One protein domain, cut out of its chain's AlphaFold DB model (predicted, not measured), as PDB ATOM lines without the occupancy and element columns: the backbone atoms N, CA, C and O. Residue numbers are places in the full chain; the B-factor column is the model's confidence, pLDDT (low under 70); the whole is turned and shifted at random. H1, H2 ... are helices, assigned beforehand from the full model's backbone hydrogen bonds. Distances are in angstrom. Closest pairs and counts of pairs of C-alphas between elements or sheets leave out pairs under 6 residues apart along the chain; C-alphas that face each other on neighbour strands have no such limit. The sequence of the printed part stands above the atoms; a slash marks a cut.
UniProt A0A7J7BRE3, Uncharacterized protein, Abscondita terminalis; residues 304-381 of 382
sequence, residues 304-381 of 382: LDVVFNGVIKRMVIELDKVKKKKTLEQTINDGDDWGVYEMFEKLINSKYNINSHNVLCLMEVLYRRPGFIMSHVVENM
ATOM      1  N   LEU A 304      -7.158  18.593 -61.661       90.06
ATOM      2  CA  LEU A 304      -7.200  18.205 -60.248       90.06
ATOM      3  C   LEU A 304      -6.897  16.714 -60.041       90.06
ATOM      4  O   LEU A 304      -6.194  16.362 -59.098       90.06
ATOM      5  N   ASP A 305      -7.376  15.861 -60.940       87.12
ATOM      6  CA  ASP A 305      -7.103  14.424 -61.004       87.12
ATOM      7  C   ASP A 305      -5.592  14.123 -61.059       87.12
ATOM      8  O   ASP A 305      -5.070  13.313 -60.287       87.12
ATOM      9  N   VAL A 306      -4.851  14.843 -61.909       88.12
ATOM     10  CA  VAL A 306      -3.395  14.699 -62.048       88.12
ATOM     11  C   VAL A 306      -2.689  15.129 -60.766       88.12
ATOM     12  O   VAL A 306      -1.786  14.436 -60.283       88.12
ATOM     13  N   VAL A 307      -3.103  16.260 -60.189       88.69
ATOM     14  CA  VAL A 307      -2.524  16.772 -58.941       88.69
ATOM     15  C   VAL A 307      -2.798  15.816 -57.783       88.69
ATOM     16  O   VAL A 307      -1.872  15.484 -57.040       88.69
ATOM     17  N   PHE A 308      -4.029  15.321 -57.658       89.44
ATOM     18  CA  PHE A 308      -4.421  14.348 -56.646       89.44
ATOM     19  C   PHE A 308      -3.591  13.071 -56.744       89.44
ATOM     20  O   PHE A 308      -2.960  12.673 -55.765       89.44
ATOM     21  N   ASN A 309      -3.479  12.485 -57.937       88.62
ATOM     22  CA  ASN A 309      -2.650  11.303 -58.158       88.62
ATOM     23  C   ASN A 309      -1.169  11.563 -57.829       88.62
ATOM     24  O   ASN A 309      -0.488  10.702 -57.267       88.62
ATOM     25  N   GLY A 310      -0.661  12.766 -58.113       87.56
ATOM     26  CA  GLY A 310       0.678  13.190 -57.702       87.56
ATOM     27  C   GLY A 310       0.856  13.261 -56.179       87.56
ATOM     28  O   GLY A 310       1.895  12.847 -55.660       87.56
ATOM     29  N   VAL A 311      -0.151  13.755 -55.451       87.56
ATOM     30  CA  VAL A 311      -0.181  13.793 -53.978       87.56
ATOM     31  C   VAL A 311      -0.187  12.378 -53.399       87.56
ATOM     32  O   VAL A 311       0.676  12.070 -52.573       87.56
ATOM     33  N   ILE A 312      -1.077  11.505 -53.881       87.50
ATOM     34  CA  ILE A 312      -1.186  10.109 -53.431       87.50
ATOM     35  C   ILE A 312       0.140   9.367 -53.626       87.50
ATOM     36  O   ILE A 312       0.673   8.801 -52.671       87.50
ATOM     37  N   LYS A 313       0.745   9.448 -54.820       87.50
ATOM     38  CA  LYS A 313       2.047   8.816 -55.105       87.50
ATOM     39  C   LYS A 313       3.139   9.271 -54.140       87.50
ATOM     40  O   LYS A 313       3.911   8.455 -53.639       87.50
ATOM     41  N   ARG A 314       3.219  10.575 -53.850       84.69
ATOM     42  CA  ARG A 314       4.214  11.092 -52.900       84.69
ATOM     43  C   ARG A 314       3.961  10.595 -51.483       84.69
ATOM     44  O   ARG A 314       4.922  10.266 -50.797       84.69
ATOM     45  N   MET A 315       2.709  10.529 -51.045       83.75
ATOM     46  CA  MET A 315       2.393   9.991 -49.722       83.75
ATOM     47  C   MET A 315       2.799   8.536 -49.577       83.75
ATOM     48  O   MET A 315       3.381   8.183 -48.557       83.75
ATOM     49  N   VAL A 316       2.549   7.718 -50.598       81.44
ATOM     50  CA  VAL A 316       2.973   6.316 -50.615       81.44
ATOM     51  C   VAL A 316       4.491   6.202 -50.456       81.44
ATOM     52  O   VAL A 316       4.951   5.479 -49.577       81.44
ATOM     53  N   ILE A 317       5.266   6.985 -51.216       83.12
ATOM     54  CA  ILE A 317       6.736   7.022 -51.106       83.12
ATOM     55  C   ILE A 317       7.185   7.393 -49.688       83.12
ATOM     56  O   ILE A 317       8.082   6.771 -49.123       83.12
ATOM     57  N   GLU A 318       6.593   8.434 -49.108       77.62
ATOM     58  CA  GLU A 318       6.973   8.891 -47.774       77.62
ATOM     59  C   GLU A 318       6.555   7.888 -46.680       77.62
ATOM     60  O   GLU A 318       7.285   7.706 -45.708       77.62
ATOM     61  N   LEU A 319       5.436   7.172 -46.838       75.44
ATOM     62  CA  LEU A 319       5.023   6.112 -45.909       75.44
ATOM     63  C   LEU A 319       5.928   4.872 -45.999       75.44
ATOM     64  O   LEU A 319       6.233   4.264 -44.966       75.44
ATOM     65  N   ASP A 320       6.405   4.540 -47.201       73.50
ATOM     66  CA  ASP A 320       7.347   3.443 -47.437       73.50
ATOM     67  C   ASP A 320       8.719   3.719 -46.793       73.50
ATOM     68  O   ASP A 320       9.246   2.889 -46.044       73.50
ATOM     69  N   LYS A 321       9.248   4.945 -46.946       73.12
ATOM     70  CA  LYS A 321      10.514   5.381 -46.316       73.12
ATOM     71  C   LYS A 321      10.528   5.214 -44.799       73.12
ATOM     72  O   LYS A 321      11.554   4.856 -44.224       73.12
ATOM     73  N   VAL A 322       9.402   5.475 -44.135       66.25
ATOM     74  CA  VAL A 322       9.306   5.416 -42.665       66.25
ATOM     75  C   VAL A 322       9.081   3.970 -42.175       66.25
ATOM     76  O   VAL A 322       8.911   3.749 -40.980       66.25
ATOM     77  N   LYS A 323       9.098   2.957 -43.064       58.22
ATOM     78  CA  LYS A 323       8.816   1.537 -42.753       58.22
ATOM     79  C   LYS A 323       7.521   1.343 -41.951       58.22
ATOM     80  O   LYS A 323       7.369   0.369 -41.216       58.22
ATOM     81  N   LYS A 324       6.554   2.253 -42.117       61.19
ATOM     82  CA  LYS A 324       5.259   2.211 -41.425       61.19
ATOM     83  C   LYS A 324       4.252   1.290 -42.106       61.19
ATOM     84  O   LYS A 324       3.117   1.270 -41.666       61.19
ATOM     85  N   LYS A 325       4.630   0.491 -43.115       55.25
ATOM     86  CA  LYS A 325       3.707  -0.421 -43.824       55.25
ATOM     87  C   LYS A 325       2.899  -1.306 -42.858       55.25
ATOM     88  O   LYS A 325       1.675  -1.310 -42.919       55.25
ATOM     89  N   LYS A 326       3.570  -1.928 -41.874       53.78
ATOM     90  CA  LYS A 326       2.910  -2.709 -40.804       53.78
ATOM     91  C   LYS A 326       2.045  -1.855 -39.878       53.78
ATOM     92  O   LYS A 326       0.967  -2.279 -39.482       53.78
ATOM     93  N   THR A 327       2.516  -0.657 -39.540       54.66
ATOM     94  CA  THR A 327       1.782   0.268 -38.676       54.66
ATOM     95  C   THR A 327       0.540   0.777 -39.381       54.66
ATOM     96  O   THR A 327      -0.478   0.859 -38.731       54.66
ATOM     97  N   LEU A 328       0.579   1.056 -40.684       55.03
ATOM     98  CA  LEU A 328      -0.543   1.567 -41.463       55.03
ATOM     99  C   LEU A 328      -1.645   0.519 -41.620       55.03
ATOM    100  O   LEU A 328      -2.801   0.834 -41.383       55.03
ATOM    101  N   GLU A 329      -1.290  -0.730 -41.930       56.25
ATOM    102  CA  GLU A 329      -2.248  -1.844 -41.943       56.25
ATOM    103  C   GLU A 329      -2.900  -2.039 -40.563       56.25
ATOM    104  O   GLU A 329      -4.108  -2.232 -40.478       56.25
ATOM    105  N   GLN A 330      -2.134  -1.912 -39.471       53.34
ATOM    106  CA  GLN A 330      -2.676  -1.910 -38.104       53.34
ATOM    107  C   GLN A 330      -3.509  -0.660 -37.791       53.34
ATOM    108  O   GLN A 330      -4.566  -0.780 -37.197       53.34
ATOM    109  N   THR A 331      -3.095   0.517 -38.251       52.62
ATOM    110  CA  THR A 331      -3.769   1.809 -38.042       52.62
ATOM    111  C   THR A 331      -5.131   1.829 -38.742       52.62
ATOM    112  O   THR A 331      -6.107   2.292 -38.164       52.62
ATOM    113  N   ILE A 332      -5.209   1.256 -39.948       54.28
ATOM    114  CA  ILE A 332      -6.447   1.057 -40.714       54.28
ATOM    115  C   ILE A 332      -7.359   0.045 -40.006       54.28
ATOM    116  O   ILE A 332      -8.564   0.265 -39.905       54.28
ATOM    117  N   ASN A 333      -6.794  -1.045 -39.476       52.50
ATOM    118  CA  ASN A 333      -7.555  -2.056 -38.735       52.50
ATOM    119  C   ASN A 333      -8.027  -1.563 -37.351       52.50
ATOM    120  O   ASN A 333      -9.079  -1.991 -36.879       52.50
ATOM    121  N   ASP A 334      -7.287  -0.645 -36.728       52.06
ATOM    122  CA  ASP A 334      -7.589  -0.044 -35.422       52.06
ATOM    123  C   ASP A 334      -8.443   1.239 -35.540       52.06
ATOM    124  O   ASP A 334      -8.926   1.764 -34.531       52.06
ATOM    125  N   GLY A 335      -8.661   1.737 -36.767       53.78
ATOM    126  CA  GLY A 335      -9.433   2.947 -37.068       53.78
ATOM    127  C   GLY A 335      -8.759   4.260 -36.645       53.78
ATOM    128  O   GLY A 335      -9.457   5.244 -36.387       53.78
ATOM    129  N   ASP A 336      -7.427   4.285 -36.535       56.66
ATOM    130  CA  ASP A 336      -6.629   5.455 -36.131       56.66
ATOM    131  C   ASP A 336      -6.050   6.213 -37.343       56.66
ATOM    132  O   ASP A 336      -4.871   6.544 -37.421       56.66
ATOM    133  N   ASP A 337      -6.900   6.514 -38.322       63.06
ATOM    134  CA  ASP A 337      -6.538   7.131 -39.611       63.06
ATOM    135  C   ASP A 337      -5.862   8.524 -39.516       63.06
ATOM    136  O   ASP A 337      -5.437   9.104 -40.520       63.06
ATOM    137  N   TRP A 338      -5.739   9.082 -38.307       63.53
ATOM    138  CA  TRP A 338      -5.256  10.436 -38.040       63.53
ATOM    139  C   TRP A 338      -3.847  10.701 -38.586       63.53
ATOM    140  O   TRP A 338      -3.571  11.780 -39.112       63.53
ATOM    141  N   GLY A 339      -2.960   9.701 -38.529       68.00
ATOM    142  CA  GLY A 339      -1.586   9.830 -39.020       68.00
ATOM    143  C   GLY A 339      -1.481  10.014 -40.539       68.00
ATOM    144  O   GLY A 339      -0.574  10.702 -41.009       68.00
ATOM    145  N   VAL A 340      -2.409   9.440 -41.313       68.62
ATOM    146  CA  VAL A 340      -2.430   9.607 -42.778       68.62
ATOM    147  C   VAL A 340      -3.003  10.960 -43.161       68.62
ATOM    148  O   VAL A 340      -2.466  11.612 -44.055       68.62
ATOM    149  N   TYR A 341      -4.040  11.418 -42.459       73.06
ATOM    150  CA  TYR A 341      -4.627  12.733 -42.705       73.06
ATOM    151  C   TYR A 341      -3.652  13.864 -42.387       73.06
ATOM    152  O   TYR A 341      -3.474  14.756 -43.211       73.06
ATOM    153  N   GLU A 342      -2.953  13.793 -41.250       75.44
ATOM    154  CA  GLU A 342      -1.937  14.786 -40.887       75.44
ATOM    155  C   GLU A 342      -0.808  14.832 -41.930       75.44
ATOM    156  O   GLU A 342      -0.277  15.893 -42.263       75.44
ATOM    157  N   MET A 343      -0.446  13.676 -42.482       75.94
ATOM    158  CA  MET A 343       0.565  13.577 -43.524       75.94
ATOM    159  C   MET A 343       0.087  14.144 -44.865       75.94
ATOM    160  O   MET A 343       0.846  14.867 -45.512       75.94
ATOM    161  N   PHE A 344      -1.158  13.863 -45.259       79.81
ATOM    162  CA  PHE A 344      -1.798  14.445 -46.441       79.81
ATOM    163  C   PHE A 344      -1.839  15.975 -46.327       79.81
ATOM    164  O   PHE A 344      -1.359  16.683 -47.211       79.81
ATOM    165  N   GLU A 345      -2.316  16.487 -45.190       79.38
ATOM    166  CA  GLU A 345      -2.394  17.917 -44.894       79.38
ATOM    167  C   GLU A 345      -1.009  18.583 -44.930       79.38
ATOM    168  O   GLU A 345      -0.826  19.605 -45.594       79.38
ATOM    169  N   LYS A 346       0.002  17.988 -44.280       80.62
ATOM    170  CA  LYS A 346       1.387  18.487 -44.322       80.62
ATOM    171  C   LYS A 346       1.953  18.491 -45.735       80.62
ATOM    172  O   LYS A 346       2.644  19.438 -46.112       80.62
ATOM    173  N   LEU A 347       1.692  17.452 -46.527       81.06
ATOM    174  CA  LEU A 347       2.204  17.358 -47.892       81.06
ATOM    175  C   LEU A 347       1.587  18.431 -48.794       81.06
ATOM    176  O   LEU A 347       2.301  19.058 -49.576       81.06
ATOM    177  N   ILE A 348       0.287  18.681 -48.640       80.94
ATOM    178  CA  ILE A 348      -0.403  19.753 -49.352       80.94
ATOM    179  C   ILE A 348       0.161  21.114 -48.956       80.94
ATOM    180  O   ILE A 348       0.613  21.859 -49.823       80.94
ATOM    181  N   ASN A 349       0.210  21.401 -47.655       78.69
ATOM    182  CA  ASN A 349       0.648  22.697 -47.139       78.69
ATOM    183  C   ASN A 349       2.132  22.995 -47.406       78.69
ATOM    184  O   ASN A 349       2.517  24.158 -47.459       78.69
ATOM    185  N   SER A 350       2.977  21.969 -47.548       80.00
ATOM    186  CA  SER A 350       4.421  22.147 -47.766       80.00
ATOM    187  C   SER A 350       4.825  22.267 -49.232       80.00
ATOM    188  O   SER A 350       5.860  22.865 -49.517       80.00
ATOM    189  N   LYS A 351       4.065  21.677 -50.164       74.12
ATOM    190  CA  LYS A 351       4.469  21.590 -51.581       74.12
ATOM    191  C   LYS A 351       3.574  22.335 -52.549       74.12
ATOM    192  O   LYS A 351       4.000  22.577 -53.675       74.12
ATOM    193  N   TYR A 352       2.358  22.664 -52.144       77.06
ATOM    194  CA  TYR A 352       1.388  23.290 -53.022       77.06
ATOM    195  C   TYR A 352       0.986  24.651 -52.472       77.06
ATOM    196  O   TYR A 352       0.957  24.883 -51.265       77.06
ATOM    197  N   ASN A 353       0.697  25.579 -53.379       76.00
ATOM    198  CA  ASN A 353       0.273  26.917 -53.003       76.00
ATOM    199  C   ASN A 353      -1.099  26.842 -52.317       76.00
ATOM    200  O   ASN A 353      -2.078  26.441 -52.951       76.00
ATOM    201  N   ILE A 354      -1.162  27.253 -51.046       71.25
ATOM    202  CA  ILE A 354      -2.369  27.220 -50.199       71.25
ATOM    203  C   ILE A 354      -3.531  28.010 -50.824       71.25
ATOM    204  O   ILE A 354      -4.690  27.668 -50.613       71.25
ATOM    205  N   ASN A 355      -3.226  29.002 -51.664       70.19
ATOM    206  CA  ASN A 355      -4.222  29.819 -52.356       70.19
ATOM    207  C   ASN A 355      -4.642  29.249 -53.722       70.19
ATOM    208  O   ASN A 355      -5.394  29.890 -54.451       70.19
ATOM    209  N   SER A 356      -4.144  28.073 -54.113       84.06
ATOM    210  CA  SER A 356      -4.534  27.452 -55.378       84.06
ATOM    211  C   SER A 356      -5.865  26.714 -55.259       84.06
ATOM    212  O   SER A 356      -6.164  26.078 -54.248       84.06
ATOM    213  N   HIS A 357      -6.629  26.738 -56.351       84.38
ATOM    214  CA  HIS A 357      -7.878  25.995 -56.493       84.38
ATOM    215  C   HIS A 357      -7.738  24.521 -56.084       84.38
ATOM    216  O   HIS A 357      -8.518  24.007 -55.287       84.38
ATOM    217  N   ASN A 358      -6.685  23.862 -56.577       86.62
ATOM    218  CA  ASN A 358      -6.451  22.449 -56.315       86.62
ATOM    219  C   ASN A 358      -6.214  22.163 -54.834       86.62
ATOM    220  O   ASN A 358      -6.727  21.174 -54.327       86.62
ATOM    221  N   VAL A 359      -5.496  23.030 -54.116       85.06
ATOM    222  CA  VAL A 359      -5.300  22.850 -52.671       85.06
ATOM    223  C   VAL A 359      -6.621  22.954 -51.919       85.06
ATOM    224  O   VAL A 359      -6.898  22.097 -51.083       85.06
ATOM    225  N   LEU A 360      -7.469  23.930 -52.251       82.50
ATOM    226  CA  LEU A 360      -8.794  24.062 -51.639       82.50
ATOM    227  C   LEU A 360      -9.655  22.812 -51.878       82.50
ATOM    228  O   LEU A 360     -10.209  22.261 -50.927       82.50
ATOM    229  N   CYS A 361      -9.699  22.313 -53.116       86.44
ATOM    230  CA  CYS A 361     -10.433  21.094 -53.463       86.44
ATOM    231  C   CYS A 361      -9.891  19.860 -52.728       86.44
ATOM    232  O   CYS A 361     -10.661  19.052 -52.215       86.44
ATOM    233  N   LEU A 362      -8.570  19.714 -52.626       88.75
ATOM    234  CA  LEU A 362      -7.960  18.594 -51.910       88.75
ATOM    235  C   LEU A 362      -8.213  18.650 -50.398       88.75
ATOM    236  O   LEU A 362      -8.425  17.608 -49.778       88.75
ATOM    237  N   MET A 363      -8.235  19.846 -49.804       83.19
ATOM    238  CA  MET A 363      -8.626  20.019 -48.402       83.19
ATOM    239  C   MET A 363     -10.107  19.690 -48.184       83.19
ATOM    240  O   MET A 363     -10.459  19.079 -47.174       83.19
ATOM    241  N   GLU A 364     -10.980  20.026 -49.138       82.62
ATOM    242  CA  GLU A 364     -12.384  19.611 -49.102       82.62
ATOM    243  C   GLU A 364     -12.521  18.081 -49.162       82.62
ATOM    244  O   GLU A 364     -13.282  17.510 -48.378       82.62
ATOM    245  N   VAL A 365     -11.758  17.407 -50.030       81.75
ATOM    246  CA  VAL A 365     -11.723  15.935 -50.114       81.75
ATOM    247  C   VAL A 365     -11.263  15.325 -48.792       81.75
ATOM    248  O   VAL A 365     -11.926  14.424 -48.279       81.75
ATOM    249  N   LEU A 366     -10.182  15.847 -48.205       80.19
ATOM    250  CA  LEU A 366      -9.671  15.399 -46.907       80.19
ATOM    251  C   LEU A 366     -10.731  15.511 -45.808       80.19
ATOM    252  O   LEU A 366     -10.884  14.603 -44.995       80.19
ATOM    253  N   TYR A 367     -11.484  16.608 -45.805       74.88
ATOM    254  CA  TYR A 367     -12.495  16.874 -44.792       74.88
ATOM    255  C   TYR A 367     -13.780  16.055 -44.995       74.88
ATOM    256  O   TYR A 367     -14.314  15.485 -44.045       74.88
ATOM    257  N   ARG A 368     -14.303  15.996 -46.224       68.69
ATOM    258  CA  ARG A 368     -15.623  15.409 -46.516       68.69
ATOM    259  C   ARG A 368     -15.567  13.927 -46.860       68.69
ATOM    260  O   ARG A 368     -16.555  13.221 -46.663       68.69
ATOM    261  N   ARG A 369     -14.458  13.463 -47.437       73.38
ATOM    262  CA  ARG A 369     -14.298  12.103 -47.974       73.38
ATOM    263  C   ARG A 369     -12.933  11.504 -47.597       73.38
ATOM    264  O   ARG A 369     -12.223  10.998 -48.463       73.38
ATOM    265  N   PRO A 370     -12.569  11.483 -46.306       71.31
ATOM    266  CA  PRO A 370     -11.272  10.975 -45.865       71.31
ATOM    267  C   PRO A 370     -11.018   9.508 -46.271       71.31
ATOM    268  O   PRO A 370      -9.927   9.166 -46.727       71.31
ATOM    269  N   GLY A 371     -12.051   8.655 -46.230       72.38
ATOM    270  CA  GLY A 371     -11.956   7.252 -46.657       72.38
ATOM    271  C   GLY A 371     -11.623   7.055 -48.145       72.38
ATOM    272  O   GLY A 371     -10.993   6.061 -48.494       72.38
ATOM    273  N   PHE A 372     -11.974   8.013 -49.011       77.88
ATOM    274  CA  PHE A 372     -11.604   7.982 -50.432       77.88
ATOM    275  C   PHE A 372     -10.091   8.158 -50.621       77.88
ATOM    276  O   PHE A 372      -9.482   7.456 -51.423       77.88
ATOM    277  N   ILE A 373      -9.458   9.043 -49.845       77.94
ATOM    278  CA  ILE A 373      -7.994   9.187 -49.852       77.94
ATOM    279  C   ILE A 373      -7.349   7.885 -49.380       77.94
ATOM    280  O   ILE A 373      -6.416   7.390 -50.010       77.94
ATOM    281  N   MET A 374      -7.860   7.324 -48.280       74.94
ATOM    282  CA  MET A 374      -7.318   6.103 -47.685       74.94
ATOM    283  C   MET A 374      -7.362   4.921 -48.651       74.94
ATOM    284  O   MET A 374      -6.358   4.226 -48.783       74.94
ATOM    285  N   SER A 375      -8.473   4.720 -49.368       78.56
ATOM    286  CA  SER A 375      -8.572   3.636 -50.351       78.56
ATOM    287  C   SER A 375      -7.506   3.767 -51.441       78.56
ATOM    288  O   SER A 375      -6.794   2.805 -51.712       78.56
ATOM    289  N   HIS A 376      -7.304   4.976 -51.976       81.31
ATOM    290  CA  HIS A 376      -6.309   5.234 -53.020       81.31
ATOM    291  C   HIS A 376      -4.879   5.029 -52.515       81.31
ATOM    292  O   HIS A 376      -4.050   4.453 -53.219       81.31
ATOM    293  N   VAL A 377      -4.574   5.470 -51.292       78.19
ATOM    294  CA  VAL A 377      -3.260   5.242 -50.677       78.19
ATOM    295  C   VAL A 377      -2.997   3.743 -50.497       78.19
ATOM    296  O   VAL A 377      -1.919   3.276 -50.852       78.19
ATOM    297  N   VAL A 378      -3.971   2.985 -49.982       74.00
ATOM    298  CA  VAL A 378      -3.844   1.536 -49.745       74.00
ATOM    299  C   VAL A 378      -3.685   0.763 -51.047       74.00
ATOM    300  O   VAL A 378      -2.808  -0.094 -51.138       74.00
ATOM    301  N   GLU A 379      -4.500   1.067 -52.055       79.69
ATOM    302  CA  GLU A 379      -4.409   0.442 -53.377       79.69
ATOM    303  C   GLU A 379      -3.027   0.637 -54.003       79.69
ATOM    304  O   GLU A 379      -2.480  -0.306 -54.558       79.69
ATOM    305  N   ASN A 380      -2.425   1.820 -53.848       77.19
ATOM    306  CA  ASN A 380      -1.101   2.120 -54.398       77.19
ATOM    307  C   ASN A 380       0.073   1.559 -53.562       77.19
ATOM    308  O   ASN A 380       1.223   1.694 -53.973       77.19
ATOM    309  N   MET A 381      -0.181   0.969 -52.386       70.81
ATOM    310  CA  MET A 381       0.840   0.298 -51.559       70.81
ATOM    311  C   MET A 381       0.896  -1.226 -51.724       70.81
ATOM    312  O   MET A 381       1.852  -1.856 -51.238       70.81
TER     313      MET A 381
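What this domain is: This is residues 304 to 381 of the 382 residues of an uncharacterized protein of Abscondita terminalis (UniProt A0A7J7BRE3). A helical hairpin, H3 and H4 side by side, has its H3 arm crossing the long helix H1, and H5 packs on nearly the same stretch of H1 as H3 does. H2 lies at one end of the longest axis, touching no other helix, and the link from H3 to H4 lies at the other end. The printed part has 78 residues with five named helices, H1 to H5 in that order, and no named strand; its class is all helix, with mostly crossed helix packing. It is compact, with a radius of gyration of the C-alphas of 12.0 A and spans of 35 by 24 by 18 A.

How they stand to each other: Begin with H1, residues 304 to 321, and look along it to residues 311 to 315, which alone touch H3, residues 338 to 351. The closest C-alphas there, of Met 315 and Phe 344, are 6.9 A apart, and the two helices run opposite ways at a steep tilt of 63 degrees. Residues 312 to 316 of H1 alone touch H5, residues 370 to 379, at a steep tilt of 64 degrees, the same way; the closest C-alphas, of Ile 312 and Val 377, are 6.0 A apart. H2, residues 325 to 334, is close to H1 but not clearly touching it, with the C-alphas of Leu 319 and Lys 325 closest at 7.0 A. H2 and H3 are near each other, with 7 pairs of C-alphas within 10 A, and so are H2 and H5, with 5 pairs. H3 and H4, residues 357 to 368, form a helical hairpin at a shallow tilt of 7 degrees, opposite ways; their closest C-alphas, of Ile 348 and Val 359, are 6.7 A apart. H4 only just touches H1, with 3 pairs of C-alphas within 8 A, the closest being Leu 304 and Asn 358 at 5.8 A. H4 and H5 touch only at the corner by their link, and only just, with 3 pairs; the C-alphas of Leu 366 and Ile 373 are closest at 7.1 A. In H1, H2, H3, H4 and H5 every O i to N i+4 pair is within hydrogen-bond range.

Where its parts are: Find C-alpha 304 at (-7.200, 18.205, -60.248); from there H1 runs 25.9 A to C-alpha 321. H3 runs 20.1 A from C-alpha 338 at (-5.256, 10.436, -38.040), and H4 runs 16.5 A. H2 and H5 have 10 residues each; H5 ends with C-alpha 379 at (-4.409, 0.442, -53.377).

The domain as a whole: The two C-alphas farthest apart, of Lys 326 and Asn 355, are 35.2 A apart. The printed part has no cut, and the four links between its helices are tight. Look for low confidence at residues 322 to 340 and at residue 368, where pLDDT is under 70; its mean over the printed part is 74.7.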